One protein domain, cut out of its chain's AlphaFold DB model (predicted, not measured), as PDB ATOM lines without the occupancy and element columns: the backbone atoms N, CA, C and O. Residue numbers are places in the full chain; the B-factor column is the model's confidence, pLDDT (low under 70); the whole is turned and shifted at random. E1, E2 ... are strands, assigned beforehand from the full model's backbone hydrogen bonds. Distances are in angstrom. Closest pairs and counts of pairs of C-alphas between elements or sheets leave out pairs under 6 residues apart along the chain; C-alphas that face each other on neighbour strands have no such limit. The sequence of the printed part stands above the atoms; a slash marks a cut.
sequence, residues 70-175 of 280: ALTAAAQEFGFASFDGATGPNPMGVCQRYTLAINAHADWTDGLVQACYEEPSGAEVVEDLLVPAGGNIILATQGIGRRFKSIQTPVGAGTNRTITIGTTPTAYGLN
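Overview. This is residues 70 to 175 of the 280 residues of an uncharacterized protein of viral metagenome (UniProt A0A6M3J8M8). Picture a sandwich of strands: a twisted sheet of E1, E6, E3 and E4 lies face to face with a smaller sheet of E5, E2 and E7, and the strands run roughly along the length of an elongated body. The long link of residues 80 to 97 passes from E1 in the one layer to E2 in the other. The printed part has 106 residues with no named helix and seven named strands, E1 to E7 along the chain; both sheets are antiparallel, in the orders E1 - E6 - E3 - E4 and E5 - E2 - E7. The class is all strand, though under half of the residues, 46 of 106, are in named strands. The whole is compact, with a radius of gyration of the C-alphas of 13.7 A and spans of 40 by 24 by 22 A.

Along the chain. Find C-alpha 76 at (-30.706, -39.678, 29.683), where E1 begins, residues 76 to 79. Go on to E2 at residues 98 to 104, 18.3 A long, and E3 at residues 111 to 118, 22.9 A. Look for C-alpha 124 at (-17.501, -37.134, 43.986), where E4 begins; it runs to residue 131, 21.9 A. Next come E5, residues 135 to 140, and E6, residues 147 to 153, 18.7 A. E7, residues 162 to 167, ends at C-alpha 167, (-20.151, -54.110, 40.868).

Arrangement. Start in the larger sheet at its edge strand E1, antiparallel to E6 at 170 degrees, with N 78 and O 151 within hydrogen-bond range at 2.9 A. E6 is antiparallel to E3, where you find N 114 and O 152 at 2.9 A. E3 and E4 form a hairpin, with N 113 and O 129 at 2.9 A. In the other sheet look at the inner strand E2: N 100 and O 139 of E5 are 2.8 A apart, and N 101 and O 164 of E7 2.8 A. The facing parts of the two sheets are 11.2 A centre to centre, their strands at 25 degrees. The closest C-alphas of E4 and E5, those of Leu 129 and Leu 139, are 7.1 A apart. E6 and E7 are near each other, while E1 and E7 are apart.

Size, cuts and confidence. The two C-alphas farthest apart are those of Gly 158 and Leu 174, at 40.0 A. The printed part has no cut. The link E1 to E2 is long; E3 to E4 and E4 to E5 are tight. Residues 94 to 95 pair antiparallel with residues 173 to 174. The mean pLDDT of the printed part is 78.6; look for values under 70 at residues 84 to 89, 104 to 109, 156 to 160 and 169 to 171.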
ATOM      1  N   ALA A  70     -34.467 -49.313  28.946       70.25
ATOM      2  CA  ALA A  70     -34.575 -48.979  27.537       70.25
ATOM      3  C   ALA A  70     -34.057 -47.551  27.294       70.25
ATOM      4  O   ALA A  70     -34.620 -46.581  27.810       70.25
ATOM      5  N   LEU A  71     -33.001 -47.422  26.490       72.50
ATOM      6  CA  LEU A  71     -32.444 -46.121  26.131       72.50
ATOM      7  C   LEU A  71     -33.170 -45.512  24.929       72.50
ATOM      8  O   LEU A  71     -33.347 -46.137  23.880       72.50
ATOM      9  N   THR A  72     -33.535 -44.245  25.063       72.50
ATOM     10  CA  THR A  72     -34.207 -43.439  24.042       72.50
ATOM     11  C   THR A  72     -33.207 -42.723  23.141       72.50
ATOM     12  O   THR A  72     -32.021 -42.626  23.450       72.50
ATOM     13  N   ALA A  73     -33.680 -42.164  22.028       73.38
ATOM     14  CA  ALA A  73     -32.843 -41.365  21.134       73.38
ATOM     15  C   ALA A  73     -32.372 -40.020  21.733       73.38
ATOM     16  O   ALA A  73     -31.755 -39.231  21.029       73.38
ATOM     17  N   ALA A  74     -32.662 -39.735  23.004       79.69
ATOM     18  CA  ALA A  74     -32.202 -38.553  23.722       79.69
ATOM     19  C   ALA A  74     -31.156 -38.934  24.781       79.69
ATOM     20  O   ALA A  74     -31.093 -40.082  25.215       79.69
ATOM     21  N   ALA A  75     -30.361 -37.955  25.219       80.06
ATOM     22  CA  ALA A  75     -29.523 -38.126  26.399       80.06
ATOM     23  C   ALA A  75     -30.410 -38.386  27.622       80.06
ATOM     24  O   ALA A  75     -31.473 -37.775  27.772       80.06
ATOM     25  N   GLN A  76     -29.972 -39.295  28.485       81.69
ATOM     26  CA  GLN A  76     -30.706 -39.678  29.683       81.69
ATOM     27  C   GLN A  76     -29.752 -39.754  30.860       81.69
ATOM     28  O   GLN A  76     -28.623 -40.221  30.729       81.69
ATOM     29  N   GLU A  77     -30.242 -39.312  32.010       86.25
ATOM     30  CA  GLU A  77     -29.595 -39.525  33.291       86.25
ATOM     31  C   GLU A  77     -30.442 -40.487  34.112       86.25
ATOM     32  O   GLU A  77     -31.656 -40.311  34.246       86.25
ATOM     33  N   PHE A  78     -29.784 -41.484  34.684       82.88
ATOM     34  CA  PHE A  78     -30.401 -42.402  35.622       82.88
ATOM     35  C   PHE A  78     -29.701 -42.276  36.967       82.88
ATOM     36  O   PHE A  78     -28.515 -42.574  37.086       82.88
ATOM     37  N   GLY A  79     -30.441 -41.809  37.970       81.12
ATOM     38  CA  GLY A  79     -29.972 -41.687  39.349       81.12
ATOM     39  C   GLY A  79     -30.619 -42.716  40.275       81.12
ATOM     40  O   GLY A  79     -31.324 -43.614  39.824       81.12
ATOM     41  N   PHE A  80     -30.434 -42.531  41.582       71.69
ATOM     42  CA  PHE A  80     -30.844 -43.464  42.642       71.69
ATOM     43  C   PHE A  80     -32.256 -44.051  42.549       71.69
ATOM     44  O   PHE A  80     -32.459 -45.199  42.926       71.69
ATOM     45  N   ALA A  81     -33.240 -43.279  42.079       72.56
ATOM     46  CA  ALA A  81     -34.624 -43.746  41.971       72.56
ATOM     47  C   ALA A  81     -34.799 -44.895  40.963       72.56
ATOM     48  O   ALA A  81     -35.817 -45.580  40.985       72.56
ATOM     49  N   SER A  82     -33.817 -45.084  40.085       71.88
ATOM     50  CA  SER A  82     -33.801 -46.130  39.073       71.88
ATOM     51  C   SER A  82     -33.069 -47.397  39.531       71.88
ATOM     52  O   SER A  82     -33.030 -48.353  38.765       71.88
ATOM     53  N   PHE A  83     -32.460 -47.406  40.726       74.25
ATOM     54  CA  PHE A  83     -31.675 -48.541  41.223       74.25
ATOM     55  C   PHE A  83     -32.605 -49.475  42.004       74.25
ATOM     56  O   PHE A  83     -33.267 -49.030  42.941       74.25
ATOM     57  N   ASP A  84     -32.649 -50.755  41.638       68.75
ATOM     58  CA  ASP A  84     -33.478 -51.772  42.304       68.75
ATOM     59  C   ASP A  84     -32.659 -52.775  43.142       68.75
ATOM     60  O   ASP A  84     -33.224 -53.655  43.794       68.75
ATOM     61  N   GLY A  85     -31.337 -52.584  43.187       64.25
ATOM     62  CA  GLY A  85     -30.388 -53.474  43.845       64.25
ATOM     63  C   GLY A  85     -30.180 -53.304  45.357       64.25
ATOM     64  O   GLY A  85     -30.518 -52.282  45.963       64.25
ATOM     65  N   ALA A  86     -29.548 -54.312  45.969       61.16
ATOM     66  CA  ALA A  86     -29.346 -54.433  47.419       61.16
ATOM     67  C   ALA A  86     -28.499 -53.317  48.071       61.16
ATOM     68  O   ALA A  86     -28.679 -53.024  49.255       61.16
ATOM     69  N   THR A  87     -27.574 -52.686  47.338       63.94
ATOM     70  CA  THR A  87     -26.734 -51.589  47.851       63.94
ATOM     71  C   THR A  87     -27.315 -50.195  47.600       63.94
ATOM     72  O   THR A  87     -26.849 -49.248  48.230       63.94
ATOM     73  N   GLY A  88     -28.405 -50.071  46.827       62.75
ATOM     74  CA  GLY A  88     -29.285 -48.894  46.763       62.75
ATOM     75  C   GLY A  88     -28.588 -47.513  46.822       62.75
ATOM     76  O   GLY A  88     -27.516 -47.324  46.247       62.75
ATOM     77  N   PRO A  89     -29.176 -46.506  47.504       66.56
ATOM     78  CA  PRO A  89     -28.573 -45.177  47.672       66.56
ATOM     79  C   PRO A  89     -27.581 -45.075  48.843       66.56
ATOM     80  O   PRO A  89     -27.052 -43.992  49.124       66.56
ATOM     81  N   ASN A  90     -27.362 -46.168  49.573       74.38
ATOM     82  CA  ASN A  90     -26.572 -46.154  50.796       74.38
ATOM     83  C   ASN A  90     -25.090 -46.412  50.489       74.38
ATOM     84  O   ASN A  90     -24.767 -47.137  49.551       74.38
ATOM     85  N   PRO A  91     -24.158 -45.838  51.267       77.31
ATOM     86  CA  PRO A  91     -22.750 -46.171  51.121       77.31
ATOM     87  C   PRO A  91     -22.487 -47.648  51.434       77.31
ATOM     88  O   PRO A  91     -22.972 -48.185  52.428       77.31
ATOM     89  N   MET A  92     -21.667 -48.282  50.608       77.69
ATOM     90  CA  MET A  92     -21.142 -49.623  50.818       77.69
ATOM     91  C   MET A  92     -20.066 -49.596  51.908       77.69
ATOM     92  O   MET A  92     -19.271 -48.656  51.976       77.69
ATOM     93  N   GLY A  93     -20.003 -50.643  52.735       75.25
ATOM     94  CA  GLY A  93     -18.907 -50.825  53.697       75.25
ATOM     95  C   GLY A  93     -17.577 -51.189  53.033       75.25
ATOM     96  O   GLY A  93     -16.509 -50.838  53.533       75.25
ATOM     97  N   VAL A  94     -17.648 -51.823  51.861       79.25
ATOM     98  CA  VAL A  94     -16.494 -52.153  51.024       79.25
ATOM     99  C   VAL A  94     -16.620 -51.432  49.693       79.25
ATOM    100  O   VAL A  94     -17.618 -51.566  48.993       79.25
ATOM    101  N   CYS A  95     -15.592 -50.675  49.344       81.56
ATOM    102  CA  CYS A  95     -15.495 -49.944  48.096       81.56
ATOM    103  C   CYS A  95     -15.078 -50.884  46.959       81.56
ATOM    104  O   CYS A  95     -14.131 -51.673  47.091       81.56
ATOM    105  N   GLN A  96     -15.772 -50.761  45.830       81.38
ATOM    106  CA  GLN A  96     -15.637 -51.632  44.665       81.38
ATOM    107  C   GLN A  96     -15.590 -50.810  43.377       81.38
ATOM    108  O   GLN A  96     -15.979 -49.643  43.365       81.38
ATOM    109  N   ARG A  97     -15.125 -51.415  42.283       85.75
ATOM    110  CA  ARG A  97     -15.347 -50.849  40.945       85.75
ATOM    111  C   ARG A  97     -16.753 -51.181  40.482       85.75
ATOM    112  O   ARG A  97     -17.224 -52.293  40.737       85.75
ATOM    113  N   TYR A  98     -17.368 -50.259  39.758       84.25
ATOM    114  CA  TYR A  98     -18.648 -50.500  39.107       84.25
ATOM    115  C   TYR A  98     -18.417 -51.136  37.746       84.25
ATOM    116  O   TYR A  98     -17.454 -50.803  37.054       84.25
ATOM    117  N   THR A  99     -19.292 -52.060  37.378       85.50
ATOM    118  CA  THR A  99     -19.340 -52.656  36.047       85.50
ATOM    119  C   THR A  99     -20.565 -52.157  35.316       85.50
ATOM    120  O   THR A  99     -21.616 -51.921  35.905       85.50
ATOM    121  N   LEU A 100     -20.421 -51.997  34.012       81.75
ATOM    122  CA  LEU A 100     -21.468 -51.550  33.126       81.75
ATOM    123  C   LEU A 100     -21.596 -52.547  31.986       81.75
ATOM    124  O   LEU A 100     -20.726 -52.608  31.120       81.75
ATOM    125  N   ALA A 101     -22.671 -53.323  31.992       83.19
ATOM    126  CA  ALA A 101     -23.041 -54.183  30.884       83.19
ATOM    127  C   ALA A 101     -23.978 -53.411  29.955       83.19
ATOM    128  O   ALA A 101     -25.106 -53.069  30.317       83.19
ATOM    129  N   ILE A 102     -23.507 -53.129  28.745       78.50
ATOM    130  CA  ILE A 102     -24.292 -52.459  27.711       78.50
ATOM    131  C   ILE A 102     -24.627 -53.485  26.641       78.50
ATOM    132  O   ILE A 102     -23.734 -54.092  26.043       78.50
ATOM    133  N   ASN A 103     -25.921 -53.648  26.376       75.25
ATOM    134  CA  ASN A 103     -26.371 -54.267  25.142       75.25
ATOM    135  C   ASN A 103     -26.444 -53.177  24.075       75.25
ATOM    136  O   ASN A 103     -27.441 -52.457  23.938       75.25
ATOM    137  N   ALA A 104     -25.335 -53.019  23.365       63.91
ATOM    138  CA  ALA A 104     -25.269 -52.195  22.183       63.91
ATOM    139  C   ALA A 104     -25.607 -53.097  20.986       63.91
ATOM    140  O   ALA A 104     -24.800 -53.904  20.524       63.91
ATOM    141  N   HIS A 105     -26.831 -52.983  20.465       64.25
ATOM    142  CA  HIS A 105     -27.145 -53.523  19.139       64.25
ATOM    143  C   HIS A 105     -26.148 -52.954  18.104       64.25
ATOM    144  O   HIS A 105     -25.446 -51.980  18.382       64.25
ATOM    145  N   ALA A 106     -26.088 -53.517  16.894       59.91
ATOM    146  CA  ALA A 106     -25.177 -53.061  15.831       59.91
ATOM    147  C   ALA A 106     -25.275 -51.548  15.505       59.91
ATOM    148  O   ALA A 106     -24.386 -51.004  14.861       59.91
ATOM    149  N   ASP A 107     -26.326 -50.878  15.987       59.31
ATOM    150  CA  ASP A 107     -26.632 -49.465  15.765       59.31
ATOM    151  C   ASP A 107     -26.144 -48.524  16.884       59.31
ATOM    152  O   ASP A 107     -26.419 -47.324  16.829       59.31
ATOM    153  N   TRP A 108     -25.450 -49.024  17.918       65.75
ATOM    154  CA  TRP A 108     -24.855 -48.138  18.923       65.75
ATOM    155  C   TRP A 108     -23.761 -47.287  18.281       65.75
ATOM    156  O   TRP A 108     -22.748 -47.808  17.814       65.75
ATOM    157  N   THR A 109     -23.969 -45.974  18.273       64.81
ATOM    158  CA  THR A 109     -22.948 -45.005  17.873       64.81
ATOM    159  C   THR A 109     -21.929 -44.885  18.999       64.81
ATOM    160  O   THR A 109     -22.314 -44.759  20.159       64.81
ATOM    161  N   ASP A 110     -20.647 -44.959  18.663       72.56
ATOM    162  CA  ASP A 110     -19.554 -44.757  19.610       72.56
ATOM    163  C   ASP A 110     -19.773 -43.504  20.472       72.56
ATOM    164  O   ASP A 110     -20.236 -42.463  20.003       72.56
ATOM    165  N   GLY A 111     -19.493 -43.608  21.770       77.56
ATOM    166  CA  GLY A 111     -19.827 -42.521  22.682       77.56
ATOM    167  C   GLY A 111     -19.294 -42.690  24.091       77.56
ATOM    168  O   GLY A 111     -18.765 -43.736  24.462       77.56
ATOM    169  N   LEU A 112     -19.445 -41.627  24.876       85.25
ATOM    170  CA  LEU A 112     -19.049 -41.589  26.278       85.25
ATOM    171  C   LEU A 112     -20.275 -41.735  27.160       85.25
ATOM    172  O   LEU A 112     -21.239 -40.984  27.022       85.25
ATOM    173  N   VAL A 113     -20.212 -42.693  28.073       86.69
ATOM    174  CA  VAL A 113     -21.146 -42.816  29.183       86.69
ATOM    175  C   VAL A 113     -20.456 -42.282  30.426       86.69
ATOM    176  O   VAL A 113     -19.357 -42.722  30.749       86.69
ATOM    177  N   GLN A 114     -21.086 -41.343  31.121       91.12
ATOM    178  CA  GLN A 114     -20.494 -40.738  32.312       91.12
ATOM    179  C   GLN A 114     -21.032 -41.436  33.552       91.12
ATOM    180  O   GLN A 114     -22.239 -41.433  33.798       91.12
ATOM    181  N   ALA A 115     -20.142 -42.045  34.326       90.62
ATOM    182  CA  ALA A 115     -20.455 -42.643  35.612       90.62
ATOM    183  C   ALA A 115     -20.118 -41.651  36.727       90.62
ATOM    184  O   ALA A 115     -18.971 -41.227  36.852       90.62
ATOM    185  N   CYS A 116     -21.103 -41.302  37.552       91.81
ATOM    186  CA  CYS A 116     -20.913 -40.481  38.740       91.81
ATOM    187  C   CYS A 116     -21.008 -41.348  39.997       91.81
ATOM    188  O   CYS A 116     -22.000 -42.055  40.213       91.81
ATOM    189  N   TYR A 117     -19.983 -41.293  40.843       90.25
ATOM    190  CA  TYR A 117     -19.926 -42.043  42.094       90.25
ATOM    191  C   TYR A 117     -19.095 -41.316  43.154       90.25
ATOM    192  O   TYR A 117     -18.360 -40.377  42.873       90.25
ATOM    193  N   GLU A 118     -19.213 -41.758  44.402       91.06
ATOM    194  CA  GLU A 118     -18.378 -41.288  45.506       91.06
ATOM    195  C   GLU A 118     -17.241 -42.262  45.762       91.06
ATOM    196  O   GLU A 118     -17.476 -43.460  45.926       91.06
ATOM    197  N   GLU A 119     -16.025 -41.745  45.854       88.75
ATOM    198  CA  GLU A 119     -14.832 -42.475  46.271       88.75
ATOM    199  C   GLU A 119     -14.855 -42.817  47.772       88.75
ATOM    200  O   GLU A 119     -15.660 -42.262  48.524       88.75
ATOM    201  N   PRO A 120     -13.950 -43.692  48.265       82.12
ATOM    202  CA  PRO A 120     -13.829 -43.984  49.696       82.12
ATOM    203  C   PRO A 120     -13.658 -42.733  50.572       82.12
ATOM    204  O   PRO A 120     -14.110 -42.717  51.711       82.12
ATOM    205  N   SER A 121     -13.032 -41.682  50.036       83.06
ATOM    206  CA  SER A 121     -12.853 -40.380  50.695       83.06
ATOM    207  C   SER A 121     -14.156 -39.583  50.854       83.06
ATOM    208  O   SER A 121     -14.192 -38.605  51.597       83.06
ATOM    209  N   GLY A 122     -15.213 -39.968  50.135       84.31
ATOM    210  CA  GLY A 122     -16.443 -39.201  49.979       84.31
ATOM    211  C   GLY A 122     -16.391 -38.139  48.883       84.31
ATOM    212  O   GLY A 122     -17.403 -37.479  48.661       84.31
ATOM    213  N   ALA A 123     -15.259 -37.983  48.189       90.06
ATOM    214  CA  ALA A 123     -15.178 -37.124  47.015       90.06
ATOM    215  C   ALA A 123     -16.051 -37.678  45.883       90.06
ATOM    216  O   ALA A 123     -16.091 -38.887  45.651       90.06
ATOM    217  N   GLU A 124     -16.740 -36.785  45.181       93.38
ATOM    218  CA  GLU A 124     -17.501 -37.134  43.986       93.38
ATOM    219  C   GLU A 124     -16.572 -37.187  42.773       93.38
ATOM    220  O   GLU A 124     -15.757 -36.285  42.565       93.38
ATOM    221  N   VAL A 125     -16.709 -38.244  41.980       94.56
ATOM    222  CA  VAL A 125     -15.953 -38.470  40.754       94.56
ATOM    223  C   VAL A 125     -16.920 -38.692  39.609       94.56
ATOM    224  O   VAL A 125     -17.900 -39.425  39.740       94.56
ATOM    225  N   VAL A 126     -16.601 -38.065  38.480       94.81
ATOM    226  CA  VAL A 126     -17.231 -38.316  37.187       94.81
ATOM    227  C   VAL A 126     -16.190 -38.990  36.304       94.81
ATOM    228  O   VAL A 126     -15.129 -38.417  36.053       94.81
ATOM    229  N   GLU A 127     -16.477 -40.214  35.877       93.81
ATOM    230  CA  GLU A 127     -15.609 -41.009  35.014       93.81
ATOM    231  C   GLU A 127     -16.274 -41.231  33.653       93.81
ATOM    232  O   GLU A 127     -17.403 -41.719  33.571       93.81
ATOM    233  N   ASP A 128     -15.553 -40.897  32.582       92.75
ATOM    234  CA  ASP A 128     -15.990 -41.141  31.211       92.75
ATOM    235  C   ASP A 128     -15.629 -42.570  30.785       92.75
ATOM    236  O   ASP A 128     -14.457 -42.932  30.655       92.75
ATOM    237  N   LEU A 129     -16.650 -43.382  30.520       89.12
ATOM    238  CA  LEU A 129     -16.520 -44.739  30.008       89.12
ATOM    239  C   LEU A 129     -16.767 -44.740  28.499       89.12
ATOM    240  O   LEU A 129     -17.870 -44.450  28.030       89.12
ATOM    241  N   LEU A 130     -15.732 -45.079  27.731       87.69
ATOM    242  CA  LEU A 130     -15.832 -45.178  26.278       87.69
ATOM    243  C   LEU A 130     -16.586 -46.447  25.875       87.69
ATOM    244  O   LEU A 130     -16.116 -47.563  26.099       87.69
ATOM    245  N   VAL A 131     -17.729 -46.260  25.221       83.12
ATOM    246  CA  VAL A 131     -18.523 -47.330  24.625       83.12
ATOM    247  C   VAL A 131     -18.192 -47.402  23.133       83.12
ATOM    248  O   VAL A 131     -18.493 -46.453  22.401       83.12
ATOM    249  N   PRO A 132     -17.560 -48.486  22.655       79.56
ATOM    250  CA  PRO A 132     -17.299 -48.671  21.237       79.56
ATOM    251  C   PRO A 132     -18.599 -48.934  20.469       79.56
ATOM    252  O   PRO A 132     -19.623 -49.309  21.041       79.56
ATOM    253  N   ALA A 133     -18.547 -48.750  19.153       76.88
ATOM    254  CA  ALA A 133     -19.683 -49.029  18.288       76.88
ATOM    255  C   ALA A 133     -19.957 -50.540  18.177       76.88
ATOM    256  O   ALA A 133     -19.061 -51.317  17.842       76.88
ATOM    257  N   GLY A 134     -21.223 -50.914  18.381       70.62
ATOM    258  CA  GLY A 134     -21.758 -52.261  18.183       70.62
ATOM    259  C   GLY A 134     -21.334 -53.324  19.208       70.62
ATOM    260  O   GLY A 134     -20.241 -53.311  19.768       70.62
ATOM    261  N   GLY A 135     -22.207 -54.317  19.387       71.69
ATOM    262  CA  GLY A 135     -21.959 -55.507  20.200       71.69
ATOM    263  C   GLY A 135     -22.202 -55.313  21.699       71.69
ATOM    264  O   GLY A 135     -22.311 -54.207  22.213       71.69
ATOM    265  N   ASN A 136     -22.276 -56.425  22.428       80.00
ATOM    266  CA  ASN A 136     -22.374 -56.383  23.885       80.00
ATOM    267  C   ASN A 136     -21.002 -56.080  24.484       80.00
ATOM    268  O   ASN A 136     -20.024 -56.749  24.141       80.00
ATOM    269  N   ILE A 137     -20.940 -55.130  25.414       84.19
ATOM    270  CA  ILE A 137     -19.703 -54.790  26.116       84.19
ATOM    271  C   ILE A 137     -19.913 -54.727  27.623       84.19
ATOM    272  O   ILE A 137     -20.967 -54.318  28.107       84.19
ATOM    273  N   ILE A 138     -18.875 -55.127  28.356       86.31
ATOM    274  CA  ILE A 138     -18.751 -54.897  29.790       86.31
ATOM    275  C   ILE A 138     -17.613 -53.903  29.995       86.31
ATOM    276  O   ILE A 138     -16.466 -54.182  29.644       86.31
ATOM    277  N   LEU A 139     -17.943 -52.747  30.553       87.12
ATOM    278  CA  LEU A 139     -16.992 -51.726  30.974       87.12
ATOM    279  C   LEU A 139     -16.863 -51.763  32.495       87.12
ATOM    280  O   LEU A 139     -17.776 -52.203  33.190       87.12
ATOM    281  N   ALA A 140     -15.731 -51.312  33.018       87.94
ATOM    282  CA  ALA A 140     -15.530 -51.156  34.450       87.94
ATOM    283  C   ALA A 140     -14.906 -49.794  34.733       87.94
ATOM    284  O   ALA A 140     -14.062 -49.341  33.957       87.94
ATOM    285  N   THR A 141     -15.298 -49.174  35.844       89.25
ATOM    286  CA  THR A 141     -14.657 -47.943  36.312       89.25
ATOM    287  C   THR A 141     -13.203 -48.214  36.691       89.25
ATOM    288  O   THR A 141     -12.867 -49.272  37.234       89.25
ATOM    289  N   GLN A 142     -12.315 -47.263  36.424       88.38
ATOM    290  CA  GLN A 142     -10.934 -47.305  36.890       88.38
ATOM    291  C   GLN A 142     -10.876 -47.046  38.392       88.38
ATOM    292  O   GLN A 142     -10.157 -47.756  39.116       88.38
ATOM    293  N   GLY A 143     -11.656 -46.061  38.849       85.81
ATOM    294  CA  GLY A 143     -11.778 -45.713  40.255       85.81
ATOM    295  C   GLY A 143     -12.671 -46.678  41.030       85.81
ATOM    296  O   GLY A 143     -13.480 -47.425  40.473       85.81
ATOM    297  N   ILE A 144     -12.491 -46.665  42.348       86.69
ATOM    298  CA  ILE A 144     -13.286 -47.452  43.290       86.69
ATOM    299  C   ILE A 144     -14.280 -46.522  43.962       86.69
ATOM    300  O   ILE A 144     -13.920 -45.422  44.377       86.69
ATOM    301  N   GLY A 145     -15.526 -46.955  44.082       85.56
ATOM    302  CA  GLY A 145     -16.564 -46.175  44.726       85.56
ATOM    303  C   GLY A 145     -17.102 -46.852  45.971       85.56
ATOM    304  O   GLY A 145     -17.162 -48.077  46.064       85.56
ATOM    305  N   ARG A 146     -17.517 -46.025  46.928       83.88
ATOM    306  CA  ARG A 146     -18.339 -46.423  48.074       83.88
ATOM    307  C   ARG A 146     -19.831 -46.273  47.792       83.88
ATOM    308  O   ARG A 146     -20.630 -46.862  48.499       83.88
ATOM    309  N   ARG A 147     -20.222 -45.454  46.812       85.88
ATOM    310  CA  ARG A 147     -21.627 -45.241  46.436       85.88
ATOM    311  C   ARG A 147     -21.746 -44.802  44.983       85.88
ATOM    312  O   ARG A 147     -21.101 -43.829  44.604       85.88
ATOM    313  N   PHE A 148     -22.566 -45.482  44.189       85.81
ATOM    314  CA  PHE A 148     -22.899 -45.046  42.832       85.81
ATOM    315  C   PHE A 148     -23.985 -43.970  42.901       85.81
ATOM    316  O   PHE A 148     -24.877 -44.097  43.733       85.81
ATOM    317  N   LYS A 149     -23.921 -42.910  42.088       87.31
ATOM    318  CA  LYS A 149     -24.885 -41.795  42.147       87.31
ATOM    319  C   LYS A 149     -25.757 -41.710  40.911       87.31
ATOM    320  O   LYS A 149     -26.982 -41.659  41.032       87.31
ATOM    321  N   SER A 150     -25.132 -41.673  39.742       87.31
ATOM    322  CA  SER A 150     -25.857 -41.625  38.484       87.31
ATOM    323  C   SER A 150     -25.014 -42.107  37.318       87.31
ATOM    324  O   SER A 150     -23.788 -42.198  37.387       87.31
ATOM    325  N   ILE A 151     -25.708 -42.424  36.235       87.31
ATOM    326  CA  ILE A 151     -25.113 -42.666  34.935       87.31
ATOM    327  C   ILE A 151     -25.795 -41.787  33.901       87.31
ATOM    328  O   ILE A 151     -27.025 -41.714  33.851       87.31
ATOM    329  N   GLN A 152     -24.995 -41.123  33.077       88.12
ATOM    330  CA  GLN A 152     -25.478 -40.345  31.948       88.12
ATOM    331  C   GLN A 152     -25.102 -41.052  30.656       88.12
ATOM    332  O   GLN A 152     -23.927 -41.296  30.378       88.12
ATOM    333  N   THR A 153     -26.112 -41.392  29.863       82.56
ATOM    334  CA  THR A 153     -25.920 -41.990  28.543       82.56
ATOM    335  C   THR A 153     -26.039 -40.917  27.465       82.56
ATOM    336  O   THR A 153     -26.951 -40.083  27.541       82.56
ATOM    337  N   PRO A 154     -25.181 -40.947  26.435       76.75
ATOM    338  CA  PRO A 154     -25.241 -39.977  25.358       76.75
ATOM    339  C   PRO A 154     -26.483 -40.214  24.490       76.75
ATOM    340  O   PRO A 154     -27.116 -41.273  24.524       76.75
ATOM    341  N   VAL A 155     -26.810 -39.217  23.668       74.81
ATOM    342  CA  VAL A 155     -27.744 -39.392  22.549       74.81
ATOM    343  C   VAL A 155     -27.240 -40.537  21.672       74.81
ATOM    344  O   VAL A 155     -26.070 -40.560  21.302       74.81
ATOM    345  N   GLY A 156     -28.115 -41.466  21.296       67.81
ATOM    346  CA  GLY A 156     -27.747 -42.508  20.340       67.81
ATOM    347  C   GLY A 156     -28.941 -43.038  19.562       67.81
ATOM    348  O   GLY A 156     -30.082 -42.945  20.011       67.81
ATOM    349  N   ALA A 157     -28.671 -43.569  18.375       63.09
ATOM    350  CA  ALA A 157     -29.667 -44.201  17.518       63.09
ATOM    351  C   ALA A 157     -29.825 -45.700  17.854       63.09
ATOM    352  O   ALA A 157     -29.028 -46.269  18.598       63.09
ATOM    353  N   GLY A 158     -30.870 -46.338  17.318       62.12
ATOM    354  CA  GLY A 158     -31.123 -47.776  17.482       62.12
ATOM    355  C   GLY A 158     -32.241 -48.118  18.473       62.12
ATOM    356  O   GLY A 158     -32.525 -47.377  19.417       62.12
ATOM    357  N   THR A 159     -32.898 -49.256  18.238       63.75
ATOM    358  CA  THR A 159     -33.974 -49.795  19.093       63.75
ATOM    359  C   THR A 159     -33.421 -50.854  20.056       63.75
ATOM    360  O   THR A 159     -32.363 -51.421  19.801       63.75
ATOM    361  N   ASN A 160     -34.115 -51.116  21.172       67.12
ATOM    362  CA  ASN A 160     -33.769 -52.166  22.149       67.12
ATOM    363  C   ASN A 160     -32.381 -52.047  22.807       67.12
ATOM    364  O   ASN A 160     -31.783 -53.053  23.184       67.12
ATOM    365  N   ARG A 161     -31.865 -50.827  22.970       73.69
ATOM    366  CA  ARG A 161     -30.633 -50.587  23.730       73.69
ATOM    367  C   ARG A 161     -30.920 -50.696  25.218       73.69
ATOM    368  O   ARG A 161     -31.835 -50.028  25.704       73.69
ATOM    369  N   THR A 162     -30.123 -51.492  25.921       77.62
ATOM    370  CA  THR A 162     -30.243 -51.649  27.371       77.62
ATOM    371  C   THR A 162     -28.914 -51.460  28.069       77.62
ATOM    372  O   THR A 162     -27.856 -51.804  27.540       77.62
ATOM    373  N   ILE A 163     -28.993 -50.952  29.290       77.56
ATOM    374  CA  ILE A 163     -27.855 -50.748  30.172       77.56
ATOM    375  C   ILE A 163     -28.157 -51.385  31.526       77.56
ATOM    376  O   ILE A 163     -29.263 -51.239  32.051       77.56
ATOM    377  N   THR A 164     -27.176 -52.101  32.063       78.88
ATOM    378  CA  THR A 164     -27.216 -52.687  33.401       78.88
ATOM    379  C   THR A 164     -25.924 -52.330  34.111       78.88
ATOM    380  O   THR A 164     -24.839 -52.478  33.549       78.88
ATOM    381  N   ILE A 165     -26.038 -51.847  35.342       76.62
ATOM    382  CA  ILE A 165     -24.897 -51.579  36.212       76.62
ATOM    383  C   ILE A 165     -24.811 -52.698  37.241       76.62
ATOM    384  O   ILE A 165     -25.819 -53.261  37.646       76.62
ATOM    385  N   GLY A 166     -23.595 -53.020  37.646       76.50
ATOM    386  CA  GLY A 166     -23.319 -53.864  38.792       76.50
ATOM    387  C   GLY A 166     -22.028 -53.421  39.461       76.50
ATOM    388  O   GLY A 166     -21.489 -52.341  39.194       76.50
ATOM    389  N   THR A 167     -21.498 -54.271  40.328       76.19
ATOM    390  CA  THR A 167     -20.151 -54.110  40.868       76.19
ATOM    391  C   THR A 167     -19.264 -55.275  40.461       76.19
ATOM    392  O   THR A 167     -19.705 -56.370  40.109       76.19
ATOM    393  N   THR A 168     -17.961 -55.025  40.477       71.19
ATOM    394  CA  THR A 168     -16.970 -56.096  40.380       71.19
ATOM    395  C   THR A 168     -16.956 -56.919  41.673       71.19
ATOM    396  O   THR A 168     -17.027 -56.346  42.763       71.19
ATOM    397  N   PRO A 169     -16.749 -58.247  41.599       62.72
ATOM    398  CA  PRO A 169     -16.679 -59.117  42.774       62.72
ATOM    399  C   PRO A 169     -15.376 -58.973  43.581       62.72
ATOM    400  O   PRO A 169     -15.024 -59.843  44.376       62.72
ATOM    401  N   THR A 170     -14.635 -57.884  43.380       68.56
ATOM    402  CA  THR A 170     -13.327 -57.651  43.986       68.56
ATOM    403  C   THR A 170     -13.437 -56.525  45.002       68.56
ATOM    404  O   THR A 170     -13.858 -55.414  44.685       68.56
ATOM    405  N   ALA A 171     -13.040 -56.807  46.242       66.31
ATOM    406  CA  ALA A 171     -12.843 -55.779  47.253       66.31
ATOM    407  C   ALA A 171     -11.585 -54.972  46.911       66.31
ATOM    408  O   ALA A 171     -10.519 -55.559  46.768       66.31
ATOM    409  N   TYR A 172     -11.703 -53.649  46.802       72.00
ATOM    410  CA  TYR A 172     -10.547 -52.789  46.524       72.00
ATOM    411  C   TYR A 172     -10.195 -51.872  47.699       72.00
ATOM    412  O   TYR A 172      -9.027 -51.555  47.922       72.00
ATOM    413  N   GLY A 173     -11.178 -51.466  48.502       79.56
ATOM    414  CA  GLY A 173     -10.955 -50.584  49.646       79.56
ATOM    415  C   GLY A 173     -12.044 -50.714  50.695       79.56
ATOM    416  O   GLY A 173     -13.133 -51.191  50.398       79.56
ATOM    417  N   LEU A 174     -11.757 -50.307  51.925       79.50
ATOM    418  CA  LEU A 174     -12.777 -50.140  52.954       79.50
ATOM    419  C   LEU A 174     -13.322 -48.720  52.945       79.50
ATOM    420  O   LEU A 174     -12.573 -47.756  52.775       79.50
ATOM    421  N   ASN A 175     -14.624 -48.599  53.185       78.06
ATOM    422  CA  ASN A 175     -15.231 -47.316  53.486       78.06
ATOM    423  C   ASN A 175     -14.863 -46.923  54.931       78.06
ATOM    424  O   ASN A 175     -15.190 -47.668  55.863       78.06
TER     425      ASN A 175